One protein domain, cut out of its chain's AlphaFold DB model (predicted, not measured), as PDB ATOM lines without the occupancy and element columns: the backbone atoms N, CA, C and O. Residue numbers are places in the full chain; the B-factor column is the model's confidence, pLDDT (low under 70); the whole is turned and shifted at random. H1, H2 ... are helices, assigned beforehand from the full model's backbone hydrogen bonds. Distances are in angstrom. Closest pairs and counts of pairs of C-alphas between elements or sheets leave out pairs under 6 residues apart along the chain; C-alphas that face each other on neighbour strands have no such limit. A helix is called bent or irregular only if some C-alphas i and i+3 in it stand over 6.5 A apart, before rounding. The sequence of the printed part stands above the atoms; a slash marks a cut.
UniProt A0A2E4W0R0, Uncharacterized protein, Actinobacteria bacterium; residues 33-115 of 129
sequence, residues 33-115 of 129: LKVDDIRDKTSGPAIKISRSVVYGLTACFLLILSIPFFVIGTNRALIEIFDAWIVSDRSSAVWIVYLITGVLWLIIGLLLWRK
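Overview. This is residues 33 to 115 of the 129 residues of an uncharacterized protein of Actinobacteria bacterium (UniProt A0A2E4W0R0). A long bent helix, H1, ends in a helical hairpin, where H2 folds back from a tight link to make a V of 43 degrees with arm H1b. Residues 33 to 70 of H1 stick out as an arm that makes most of the length. The printed part has 83 residues with two named helices, H1 then H2, which hold 78 of them, and no named strand; the class is all helix, and the whole is extended, with a radius of gyration of the C-alphas of 23.5 A and spans of 78 by 26 by 17 A.

Along the chain. H1, residues 33 to 85, was assigned as one helix by its hydrogen bonds but is bent: C-alphas 65 and 68 are 6.5 A apart. H1a, residues 33 to 65, begins at C-alpha 33 (-73.046, -0.185, -2.291) and measures 47.7 A; H1b, residues 68 to 85, measures 25.6 A. H2, residues 90 to 114, measures 36.9 A and ends at C-alpha 114 (-31.047, -27.423, -2.642); it is neither bent nor irregular, but only just: C-alphas 91 and 94 are 6.1 A apart.

Arrangement. H1a and H1b stand at a steep tilt of 44 degrees. H1b, with residues 75 to 83 alone, touches residues 90 to 101 of H2; the closest C-alphas, of Ile 79 and Val 97, are 6.5 A apart. This hairpin runs opposite ways at a steep tilt of 43 degrees. H1a and H2 are apart. Every O i to N i+4 pair is within hydrogen-bond range in H1b, 25 of 29 in H1a and 18 of 21 in H2.

Size, cuts and confidence. The C-alphas farthest apart, of Leu 33 and Asp 89, are 78.6 A apart. The printed part has no cut and no long link. Its mean pLDDT is 78.5, with residues 40 to 46 and 82 to 94 under 70.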
ATOM      1  N   LEU A  33     -74.243   0.200  -1.535       83.50
ATOM      2  CA  LEU A  33     -73.046  -0.185  -2.291       83.50
ATOM      3  C   LEU A  33     -71.875  -0.585  -1.380       83.50
ATOM      4  O   LEU A  33     -71.159  -1.542  -1.675       83.50
ATOM      5  N   LYS A  34     -71.676   0.110  -0.251       83.31
ATOM      6  CA  LYS A  34     -70.632  -0.259   0.720       83.31
ATOM      7  C   LYS A  34     -70.947  -1.551   1.469       83.31
ATOM      8  O   LYS A  34     -70.035  -2.336   1.721       83.31
ATOM      9  N   VAL A  35     -72.205  -1.777   1.845       79.56
ATOM     10  CA  VAL A  35     -72.628  -3.023   2.507       79.56
ATOM     11  C   VAL A  35     -72.516  -4.204   1.548       79.56
ATOM     12  O   VAL A  35     -72.036  -5.266   1.948       79.56
ATOM     13  N   ASP A  36     -72.881  -4.004   0.284       80.38
ATOM     14  CA  ASP A  36     -72.731  -5.006  -0.765       80.38
ATOM     15  C   ASP A  36     -71.250  -5.344  -1.009       80.38
ATOM     16  O   ASP A  36     -70.913  -6.524  -1.048       80.38
ATOM     17  N   ASP A  37     -70.340  -4.360  -1.024       77.06
ATOM     18  CA  ASP A  37     -68.886  -4.600  -1.130       77.06
ATOM     19  C   ASP A  37     -68.335  -5.410   0.060       77.06
ATOM     20  O   ASP A  37     -67.513  -6.316  -0.109       77.06
ATOM     21  N   ILE A  38     -68.811  -5.144   1.282       75.81
ATOM     22  CA  ILE A  38     -68.423  -5.915   2.476       75.81
ATOM     23  C   ILE A  38     -68.973  -7.344   2.400       75.81
ATOM     24  O   ILE A  38     -68.251  -8.301   2.708       75.81
ATOM     25  N   ARG A  39     -70.234  -7.509   1.984       72.19
ATOM     26  CA  ARG A  39     -70.880  -8.819   1.828       72.19
ATOM     27  C   ARG A  39     -70.182  -9.650   0.756       72.19
ATOM     28  O   ARG A  39     -69.895 -10.826   0.993       72.19
ATOM     29  N   ASP A  40     -69.847  -9.043  -0.373       68.00
ATOM     30  CA  ASP A  40     -69.163  -9.707  -1.478       68.00
ATOM     31  C   ASP A  40     -67.733 -10.095  -1.094       68.00
ATOM     32  O   ASP A  40     -67.308 -11.217  -1.387       68.00
ATOM     33  N   LYS A  41     -67.015  -9.245  -0.345       62.97
ATOM     34  CA  LYS A  41     -65.666  -9.553   0.169       62.97
ATOM     35  C   LYS A  41     -65.642 -10.598   1.279       62.97
ATOM     36  O   LYS A  41     -64.637 -11.293   1.421       62.97
ATOM     37  N   THR A  42     -66.712 -10.740   2.053       62.44
ATOM     38  CA  THR A  42     -66.795 -11.755   3.118       62.44
ATOM     39  C   THR A  42     -67.331 -13.089   2.609       62.44
ATOM     40  O   THR A  42     -66.789 -14.131   2.961       62.44
ATOM     41  N   SER A  43     -68.341 -13.083   1.739       62.09
ATOM     42  CA  SER A  43     -69.047 -14.307   1.330       62.09
ATOM     43  C   SER A  43     -68.423 -14.970   0.099       62.09
ATOM     44  O   SER A  43     -68.275 -16.194   0.056       62.09
ATOM     45  N   GLY A  44     -68.001 -14.186  -0.899       61.47
ATOM     46  CA  GLY A  44     -67.457 -14.713  -2.155       61.47
ATOM     47  C   GLY A  44     -66.090 -15.401  -1.996       61.47
ATOM     48  O   GLY A  44     -65.930 -16.556  -2.410       61.47
ATOM     49  N   PRO A  45     -65.089 -14.739  -1.385       64.69
ATOM     50  CA  PRO A  45     -63.764 -15.313  -1.161       64.69
ATOM     51  C   PRO A  45     -63.760 -16.470  -0.163       64.69
ATOM     52  O   PRO A  45     -63.036 -17.444  -0.376       64.69
ATOM     53  N   ALA A  46     -64.584 -16.412   0.888       66.19
ATOM     54  CA  ALA A  46     -64.607 -17.440   1.929       66.19
ATOM     55  C   ALA A  46     -64.963 -18.824   1.369       66.19
ATOM     56  O   ALA A  46     -64.296 -19.810   1.679       66.19
ATOM     57  N   ILE A  47     -65.946 -18.907   0.469       72.00
ATOM     58  CA  ILE A  47     -66.350 -20.184  -0.137       72.00
ATOM     59  C   ILE A  47     -65.233 -20.754  -1.025       72.00
ATOM     60  O   ILE A  47     -64.987 -21.965  -1.018       72.00
ATOM     61  N   LYS A  48     -64.530 -19.899  -1.782       74.06
ATOM     62  CA  LYS A  48     -63.412 -20.334  -2.638       74.06
ATOM     63  C   LYS A  48     -62.233 -20.843  -1.809       74.06
ATOM     64  O   LYS A  48     -61.682 -21.893  -2.137       74.06
ATOM     65  N   ILE A  49     -61.885 -20.145  -0.727       79.31
ATOM     66  CA  ILE A  49     -60.810 -20.550   0.189       79.31
ATOM     67  C   ILE A  49     -61.153 -21.892   0.836       79.31
ATOM     68  O   ILE A  49     -60.339 -22.811   0.780       79.31
ATOM     69  N   SER A  50     -62.374 -22.052   1.351       80.56
ATOM     70  CA  SER A  50     -62.823 -23.309   1.960       80.56
ATOM     71  C   SER A  50     -62.714 -24.489   0.997       80.56
ATOM     72  O   SER A  50     -62.143 -25.522   1.346       80.56
ATOM     73  N   ARG A  51     -63.175 -24.331  -0.251       84.44
ATOM     74  CA  ARG A  51     -63.032 -25.379  -1.274       84.44
ATOM     75  C   ARG A  51     -61.567 -25.681  -1.579       84.44
ATOM     76  O   ARG A  51     -61.202 -26.849  -1.649       84.44
ATOM     77  N   SER A  52     -60.724 -24.660  -1.712       82.81
ATOM     78  CA  SER A  52     -59.292 -24.852  -1.956       82.81
ATOM     79  C   SER A  52     -58.596 -25.582  -0.807       82.81
ATOM     80  O   SER A  52     -57.700 -26.379  -1.065       82.81
ATOM     81  N   VAL A  53     -58.990 -25.331   0.441       89.94
ATOM     82  CA  VAL A  53     -58.442 -26.034   1.609       89.94
ATOM     83  C   VAL A  53     -58.865 -27.495   1.590       89.94
ATOM     84  O   VAL A  53     -58.018 -28.369   1.758       89.94
ATOM     85  N   VAL A  54     -60.143 -27.776   1.328       91.56
ATOM     86  CA  VAL A  54     -60.649 -29.153   1.263       91.56
ATOM     87  C   VAL A  54     -59.978 -29.923   0.128       91.56
ATOM     88  O   VAL A  54     -59.398 -30.974   0.382       91.56
ATOM     89  N   TYR A  55     -59.985 -29.387  -1.097       91.19
ATOM     90  CA  TYR A  55     -59.329 -30.033  -2.238       91.19
ATOM     91  C   TYR A  55     -57.811 -30.124  -2.067       91.19
ATOM     92  O   TYR A  55     -57.208 -31.112  -2.471       91.19
ATOM     93  N   GLY A  56     -57.181 -29.122  -1.453       90.12
ATOM     94  CA  GLY A  56     -55.750 -29.144  -1.165       90.12
ATOM     95  C   GLY A  56     -55.388 -30.225  -0.153       90.12
ATOM     96  O   GLY A  56     -54.420 -30.956  -0.353       90.12
ATOM     97  N   LEU A  57     -56.186 -30.377   0.904       93.56
ATOM     98  CA  LEU A  57     -55.968 -31.395   1.924       93.56
ATOM     99  C   LEU A  57     -56.209 -32.801   1.366       93.56
ATOM    100  O   LEU A  57     -55.368 -33.678   1.561       93.56
ATOM    101  N   THR A  58     -57.302 -33.015   0.627       93.44
ATOM    102  CA  THR A  58     -57.578 -34.316  -0.005       93.44
ATOM    103  C   THR A  58     -56.515 -34.672  -1.039       93.44
ATOM    104  O   THR A  58     -56.012 -35.794  -1.020       93.44
ATOM    105  N   ALA A  59     -56.096 -33.723  -1.879       91.44
ATOM    106  CA  ALA A  59     -55.001 -33.930  -2.822       91.44
ATOM    107  C   ALA A  59     -53.680 -34.245  -2.106       91.44
ATOM    108  O   ALA A  59     -52.946 -35.122  -2.551       91.44
ATOM    109  N   CYS A  60     -53.387 -33.586  -0.983       93.12
ATOM    110  CA  CYS A  60     -52.191 -33.856  -0.189       93.12
ATOM    111  C   CYS A  60     -52.196 -35.289   0.362       93.12
ATOM    112  O   CYS A  60     -51.215 -36.013   0.198       93.12
ATOM    113  N   PHE A  61     -53.316 -35.733   0.938       93.38
ATOM    114  CA  PHE A  61     -53.463 -37.112   1.407       93.38
ATOM    115  C   PHE A  61     -53.317 -38.129   0.275       93.38
ATOM    116  O   PHE A  61     -52.577 -39.101   0.424       93.38
ATOM    117  N   LEU A  62     -53.969 -37.892  -0.865       94.81
ATOM    118  CA  LEU A  62     -53.843 -38.755  -2.038       94.81
ATOM    119  C   LEU A  62     -52.405 -38.810  -2.551       94.81
ATOM    120  O   LEU A  62     -51.931 -39.881  -2.913       94.81
ATOM    121  N   LEU A  63     -51.696 -37.684  -2.552       91.62
ATOM    122  CA  LEU A  63     -50.311 -37.618  -3.000       91.62
ATOM    123  C   LEU A  63     -49.381 -38.365  -2.038       91.62
ATOM    124  O   LEU A  63     -48.565 -39.164  -2.488       91.62
ATOM    125  N   ILE A  64     -49.552 -38.184  -0.726       92.12
ATOM    126  CA  ILE A  64     -48.810 -38.934   0.298       92.12
ATOM    127  C   ILE A  64     -49.056 -40.436   0.154       92.12
ATOM    128  O   ILE A  64     -48.106 -41.215   0.206       92.12
ATOM    129  N   LEU A  65     -50.307 -40.843  -0.068       92.38
ATOM    130  CA  LEU A  65     -50.659 -42.244  -0.275       92.38
ATOM    131  C   LEU A  65     -50.117 -42.778  -1.606       92.38
ATOM    132  O   LEU A  65     -49.702 -43.928  -1.675       92.38
ATOM    133  N   SER A  66     -50.088 -41.959  -2.656       93.06
ATOM    134  CA  SER A  66     -49.626 -42.357  -3.989       93.06
ATOM    135  C   SER A  66     -48.112 -42.565  -4.049       93.06
ATOM    136  O   SER A  66     -47.664 -43.470  -4.749       93.06
ATOM    137  N   ILE A  67     -47.322 -41.800  -3.285       90.19
ATOM    138  CA  ILE A  67     -45.854 -41.906  -3.263       90.19
ATOM    139  C   ILE A  67     -45.348 -43.350  -3.072       90.19
ATOM    140  O   ILE A  67     -44.585 -43.805  -3.924       90.19
ATOM    141  N   PRO A  68     -45.731 -44.109  -2.026       88.38
ATOM    142  CA  PRO A  68     -45.235 -45.473  -1.847       88.38
ATOM    143  C   PRO A  68     -45.660 -46.408  -2.985       88.38
ATOM    144  O   PRO A  68     -44.844 -47.204  -3.446       88.38
ATOM    145  N   PHE A  69     -46.889 -46.285  -3.498       88.19
ATOM    146  CA  PHE A  69     -47.338 -47.071  -4.655       88.19
ATOM    147  C   PHE A  69     -46.526 -46.752  -5.907       88.19
ATOM    148  O   PHE A  69     -46.145 -47.665  -6.637       88.19
ATOM    149  N   PHE A  70     -46.216 -45.477  -6.129       87.38
ATOM    150  CA  PHE A  70     -45.368 -45.046  -7.229       87.38
ATOM    151  C   PHE A  70     -43.962 -45.642  -7.099       87.38
ATOM    152  O   PHE A  70     -43.456 -46.215  -8.057       87.38
ATOM    153  N   VAL A  71     -43.367 -45.619  -5.901       85.19
ATOM    154  CA  VAL A  71     -42.055 -46.238  -5.644       85.19
ATOM    155  C   VAL A  71     -42.069 -47.729  -5.937       85.19
ATOM    156  O   VAL A  71     -41.194 -48.222  -6.649       85.19
ATOM    157  N   ILE A  72     -43.044 -48.455  -5.395       86.06
ATOM    158  CA  ILE A  72     -43.147 -49.905  -5.581       86.06
ATOM    159  C   ILE A  72     -43.370 -50.223  -7.063       86.06
ATOM    160  O   ILE A  72     -42.686 -51.089  -7.608       86.06
ATOM    161  N   GLY A  73     -44.265 -49.488  -7.726       84.62
ATOM    162  CA  GLY A  73     -44.563 -49.643  -9.147       84.62
ATOM    163  C   GLY A  73     -43.349 -49.383 -10.035       84.62
ATOM    164  O   GLY A  73     -43.033 -50.210 -10.887       84.62
ATOM    165  N   THR A  74     -42.613 -48.292  -9.803       82.75
ATOM    166  CA  THR A  74     -41.393 -47.984 -10.562       82.75
ATOM    167  C   THR A  74     -40.325 -49.050 -10.357       82.75
ATOM    168  O   THR A  74     -39.733 -49.487 -11.337       82.75
ATOM    169  N   ASN A  75     -40.102 -49.513  -9.122       78.94
ATOM    170  CA  ASN A  75     -39.144 -50.592  -8.864       78.94
ATOM    171  C   ASN A  75     -39.549 -51.886  -9.573       78.94
ATOM    172  O   ASN A  75     -38.719 -52.513 -10.221       78.94
ATOM    173  N   ARG A  76     -40.829 -52.266  -9.487       81.62
ATOM    174  CA  ARG A  76     -41.366 -53.457 -10.154       81.62
ATOM    175  C   ARG A  76     -41.160 -53.382 -11.669       81.62
ATOM    176  O   ARG A  76     -40.631 -54.327 -12.244       81.62
ATOM    177  N   ALA A  77     -41.513 -52.250 -12.277       80.50
ATOM    178  CA  ALA A  77     -41.356 -52.021 -13.707       80.50
ATOM    179  C   ALA A  77     -39.881 -52.045 -14.134       80.50
ATOM    180  O   ALA A  77     -39.546 -52.683 -15.126       80.50
ATOM    181  N   LEU A  78     -38.985 -51.406 -13.372       77.00
ATOM    182  CA  LEU A  78     -37.550 -51.408 -13.672       77.00
ATOM    183  C   LEU A  78     -36.958 -52.818 -13.637       77.00
ATOM    184  O   LEU A  78     -36.178 -53.150 -14.523       77.00
ATOM    185  N   ILE A  79     -37.336 -53.639 -12.649       73.00
ATOM    186  CA  ILE A  79     -36.875 -55.033 -12.547       73.00
ATOM    187  C   ILE A  79     -37.329 -55.832 -13.770       73.00
ATOM    188  O   ILE A  79     -36.518 -56.534 -14.361       73.00
ATOM    189  N   GLU A  80     -38.596 -55.711 -14.167       75.81
ATOM    190  CA  GLU A  80     -39.151 -56.449 -15.308       75.81
ATOM    191  C   GLU A  80     -38.515 -56.025 -16.639       75.81
ATOM    192  O   GLU A  80     -38.166 -56.868 -17.461       75.81
ATOM    193  N   ILE A  81     -38.264 -54.725 -16.818       73.88
ATOM    194  CA  ILE A  81     -37.557 -54.193 -17.990       73.88
ATOM    195  C   ILE A  81     -36.102 -54.686 -18.026       73.88
ATOM    196  O   ILE A  81     -35.605 -55.044 -19.092       73.88
ATOM    197  N   PHE A  82     -35.411 -54.737 -16.882       68.19
ATOM    198  CA  PHE A  82     -34.030 -55.230 -16.810       68.19
ATOM    199  C   PHE A  82     -33.923 -56.750 -17.028       68.19
ATOM    200  O   PHE A  82     -33.009 -57.184 -17.731       68.19
ATOM    201  N   ASP A  83     -34.852 -57.538 -16.471       66.94
ATOM    202  CA  ASP A  83     -34.952 -58.999 -16.672       66.94
ATOM    203  C   ASP A  83     -35.218 -59.321 -18.153       66.94
ATOM    204  O   ASP A  83     -34.627 -60.245 -18.706       66.94
ATOM    205  N   ALA A  84     -36.048 -58.514 -18.827       68.44
ATOM    206  CA  ALA A  84     -36.372 -58.704 -20.239       68.44
ATOM    207  C   ALA A  84     -35.268 -58.242 -21.209       68.44
ATOM    208  O   ALA A  84     -35.145 -58.814 -22.293       68.44
ATOM    209  N   TRP A  85     -34.500 -57.197 -20.870       59.88
ATOM    210  CA  TRP A  85     -33.638 -56.511 -21.845       59.88
ATOM    211  C   TRP A  85     -32.130 -56.710 -21.639       59.88
ATOM    212  O   TRP A  85     -31.393 -56.563 -22.612       59.88
ATOM    213  N   ILE A  86     -31.638 -57.013 -20.424       58.56
ATOM    214  CA  ILE A  86     -30.200 -56.832 -20.135       58.56
ATOM    215  C   ILE A  86     -29.452 -58.031 -19.519       58.56
ATOM    216  O   ILE A  86     -28.301 -58.240 -19.896       58.56
ATOM    217  N   VAL A  87     -30.023 -58.822 -18.599       56.03
ATOM    218  CA  VAL A  87     -29.250 -59.841 -17.841       56.03
ATOM    219  C   VAL A  87     -30.066 -61.128 -17.634       56.03
ATOM    220  O   VAL A  87     -31.035 -61.130 -16.889       56.03
ATOM    221  N   SER A  88     -29.624 -62.252 -18.224       58.09
ATOM    222  CA  SER A  88     -30.196 -63.598 -17.986       58.09
ATOM    223  C   SER A  88     -29.877 -64.186 -16.600       58.09
ATOM    224  O   SER A  88     -30.419 -65.229 -16.242       58.09
ATOM    225  N   ASP A  89     -29.015 -63.537 -15.807       60.38
ATOM    226  CA  ASP A  89     -28.669 -63.950 -14.444       60.38
ATOM    227  C   ASP A  89     -29.450 -63.136 -13.396       60.38
ATOM    228  O   ASP A  89     -29.092 -62.022 -12.995       60.38
ATOM    229  N   ARG A  90     -30.568 -63.719 -12.961       59.34
ATOM    230  CA  ARG A  90     -31.589 -63.108 -12.093       59.34
ATOM    231  C   ARG A  90     -31.024 -62.536 -10.783       59.34
ATOM    232  O   ARG A  90     -31.585 -61.597 -10.226       59.34
ATOM    233  N   SER A  91     -29.908 -63.083 -10.296       62.38
ATOM    234  CA  SER A  91     -29.308 -62.736  -9.002       62.38
ATOM    235  C   SER A  91     -28.581 -61.393  -9.030       62.38
ATOM    236  O   SER A  91     -28.617 -60.649  -8.052       62.38
ATOM    237  N   SER A  92     -27.941 -61.060 -10.152       65.56
ATOM    238  CA  SER A  92     -27.109 -59.855 -10.284       65.56
ATOM    239  C   SER A  92     -27.933 -58.622 -10.670       65.56
ATOM    240  O   SER A  92     -27.643 -57.505 -10.234       65.56
ATOM    241  N   ALA A  93     -29.003 -58.828 -11.445       64.25
ATOM    242  CA  ALA A  93     -29.879 -57.761 -11.925       64.25
ATOM    243  C   ALA A  93     -30.571 -57.001 -10.778       64.25
ATOM    244  O   ALA A  93     -30.683 -55.777 -10.813       64.25
ATOM    245  N   VAL A  94     -30.973 -57.715  -9.723       68.81
ATOM    246  CA  VAL A  94     -31.700 -57.148  -8.577       68.81
ATOM    247  C   VAL A  94     -30.870 -56.088  -7.839       68.81
ATOM    248  O   VAL A  94     -31.373 -55.010  -7.523       68.81
ATOM    249  N   TRP A  95     -29.578 -56.348  -7.622       73.94
ATOM    250  CA  TRP A  95     -28.680 -55.421  -6.923       73.94
ATOM    251  C   TRP A  95     -28.441 -54.129  -7.701       73.94
ATOM    252  O   TRP A  95     -28.441 -53.044  -7.118       73.94
ATOM    253  N   ILE A  96     -28.275 -54.235  -9.019       72.88
ATOM    254  CA  ILE A  96     -28.068 -53.078  -9.897       72.88
ATOM    255  C   ILE A  96     -29.312 -52.191  -9.910       72.88
ATOM    256  O   ILE A  96     -29.192 -50.971  -9.788       72.88
ATOM    257  N   VAL A  97     -30.506 -52.788  -9.968       72.19
ATOM    258  CA  VAL A  97     -31.758 -52.029  -9.896       72.19
ATOM    259  C   VAL A  97     -31.888 -51.312  -8.550       72.19
ATOM    260  O   VAL A  97     -32.205 -50.124  -8.531       72.19
ATOM    261  N   TYR A  98     -31.568 -51.968  -7.429       73.00
ATOM    262  CA  TYR A  98     -31.597 -51.307  -6.118       73.00
ATOM    263  C   TYR A  98     -30.590 -50.162  -5.996       73.00
ATOM    264  O   TYR A  98     -30.932 -49.119  -5.433       73.00
ATOM    265  N   LEU A  99     -29.384 -50.308  -6.554       81.62
ATOM    266  CA  LEU A  99     -28.408 -49.216  -6.588       81.62
ATOM    267  C   LEU A  99     -28.908 -48.032  -7.421       81.62
ATOM    268  O   LEU A  99     -28.826 -46.894  -6.961       81.62
ATOM    269  N   ILE A 100     -29.474 -48.282  -8.604       78.75
ATOM    270  CA  ILE A 100     -30.017 -47.224  -9.469       78.75
ATOM    271  C   ILE A 100     -31.192 -46.516  -8.789       78.75
ATOM    272  O   ILE A 100     -31.221 -45.285  -8.740       78.75
ATOM    273  N   THR A 101     -32.130 -47.267  -8.207       79.25
ATOM    274  CA  THR A 101     -33.257 -46.694  -7.459       79.25
ATOM    275  C   THR A 101     -32.773 -45.872  -6.265       79.25
ATOM    276  O   THR A 101     -33.277 -44.770  -6.032       79.25
ATOM    277  N   GLY A 102     -31.793 -46.372  -5.508       78.50
ATOM    278  CA  GLY A 102     -31.218 -45.657  -4.370       78.50
ATOM    279  C   GLY A 102     -30.569 -44.338  -4.788       78.50
ATOM    280  O   GLY A 102     -30.831 -43.298  -4.181       78.50
ATOM    281  N   VAL A 103     -29.789 -44.352  -5.873       85.00
ATOM    282  CA  VAL A 103     -29.177 -43.145  -6.449       85.00
ATOM    283  C   VAL A 103     -30.246 -42.161  -6.926       85.00
ATOM    284  O   VAL A 103     -30.149 -40.971  -6.623       85.00
ATOM    285  N   LEU A 104     -31.300 -42.636  -7.593       83.69
ATOM    286  CA  LEU A 104     -32.419 -41.797  -8.029       83.69
ATOM    287  C   LEU A 104     -33.068 -41.067  -6.841       83.69
ATOM    288  O   LEU A 104     -33.244 -39.847  -6.881       83.69
ATOM    289  N   TRP A 105     -33.358 -41.792  -5.758       82.38
ATOM    290  CA  TRP A 105     -33.930 -41.218  -4.537       82.38
ATOM    291  C   TRP A 105     -32.992 -40.233  -3.837       82.38
ATOM    292  O   TRP A 105     -33.444 -39.181  -3.374       82.38
ATOM    293  N   LEU A 106     -31.688 -40.512  -3.812       84.31
ATOM    294  CA  LEU A 106     -30.687 -39.586  -3.280       84.31
ATOM    295  C   LEU A 106     -30.634 -38.279  -4.074       84.31
ATOM    296  O   LEU A 106     -30.586 -37.205  -3.475       84.31
ATOM    297  N   ILE A 107     -30.690 -38.348  -5.406       84.75
ATOM    298  CA  ILE A 107     -30.693 -37.157  -6.266       84.75
ATOM    299  C   ILE A 107     -31.942 -36.317  -5.992       84.75
ATOM    300  O   ILE A 107     -31.838 -35.104  -5.806       84.75
ATOM    301  N   ILE A 108     -33.116 -36.947  -5.906       84.69
ATOM    302  CA  ILE A 108     -34.375 -36.259  -5.586       84.69
ATOM    303  C   ILE A 108     -34.276 -35.567  -4.218       84.69
ATOM    304  O   ILE A 108     -34.581 -34.375  -4.105       84.69
ATOM    305  N   GLY A 109     -33.792 -36.278  -3.196       84.06
ATOM    306  CA  GLY A 109     -33.567 -35.720  -1.862       84.06
ATOM    307  C   GLY A 109     -32.599 -34.532  -1.874       84.06
ATOM    308  O   GLY A 109     -32.875 -33.496  -1.265       84.06
ATOM    309  N   LEU A 110     -31.507 -34.627  -2.633       89.19
ATOM    310  CA  LEU A 110     -30.519 -33.558  -2.776       89.19
ATOM    311  C   LEU A 110     -31.096 -32.323  -3.486       89.19
ATOM    312  O   LEU A 110     -30.820 -31.187  -3.090       89.19
ATOM    313  N   LEU A 111     -31.928 -32.518  -4.511       86.06
ATOM    314  CA  LEU A 111     -32.607 -31.422  -5.209       86.06
ATOM    315  C   LEU A 111     -33.605 -30.699  -4.298       86.06
ATOM    316  O   LEU A 111     -33.659 -29.465  -4.314       86.06
ATOM    317  N   LEU A 112     -34.355 -31.441  -3.478       85.00
ATOM    318  CA  LEU A 112     -35.228 -30.864  -2.451       85.00
ATOM    319  C   LEU A 112     -34.411 -30.085  -1.415       85.00
ATOM    320  O   LEU A 112     -34.752 -28.946  -1.089       85.00
ATOM    321  N   TRP A 113     -33.281 -30.640  -0.973       81.44
ATOM    322  CA  TRP A 113     -32.358 -29.969  -0.057       81.44
ATOM    323  C   TRP A 113     -31.794 -28.668  -0.639       81.44
ATOM    324  O   TRP A 113     -31.658 -27.665   0.066       81.44
ATOM    325  N   ARG A 114     -31.530 -28.628  -1.951       82.50
ATOM    326  CA  ARG A 114     -31.047 -27.423  -2.642       82.50
ATOM    327  C   ARG A 114     -32.027 -26.249  -2.544       82.50
ATOM    328  O   ARG A 114     -31.594 -25.099  -2.606       82.50
ATOM    329  N   LYS A 115     -33.327 -26.510  -2.368       77.00
ATOM    330  CA  LYS A 115     -34.365 -25.476  -2.211       77.00
ATOM    331  C   LYS A 115     -34.492 -24.930  -0.782       77.00
ATOM    332  O   LYS A 115     -35.351 -24.084  -0.537       77.00
TER     333      LYS A 115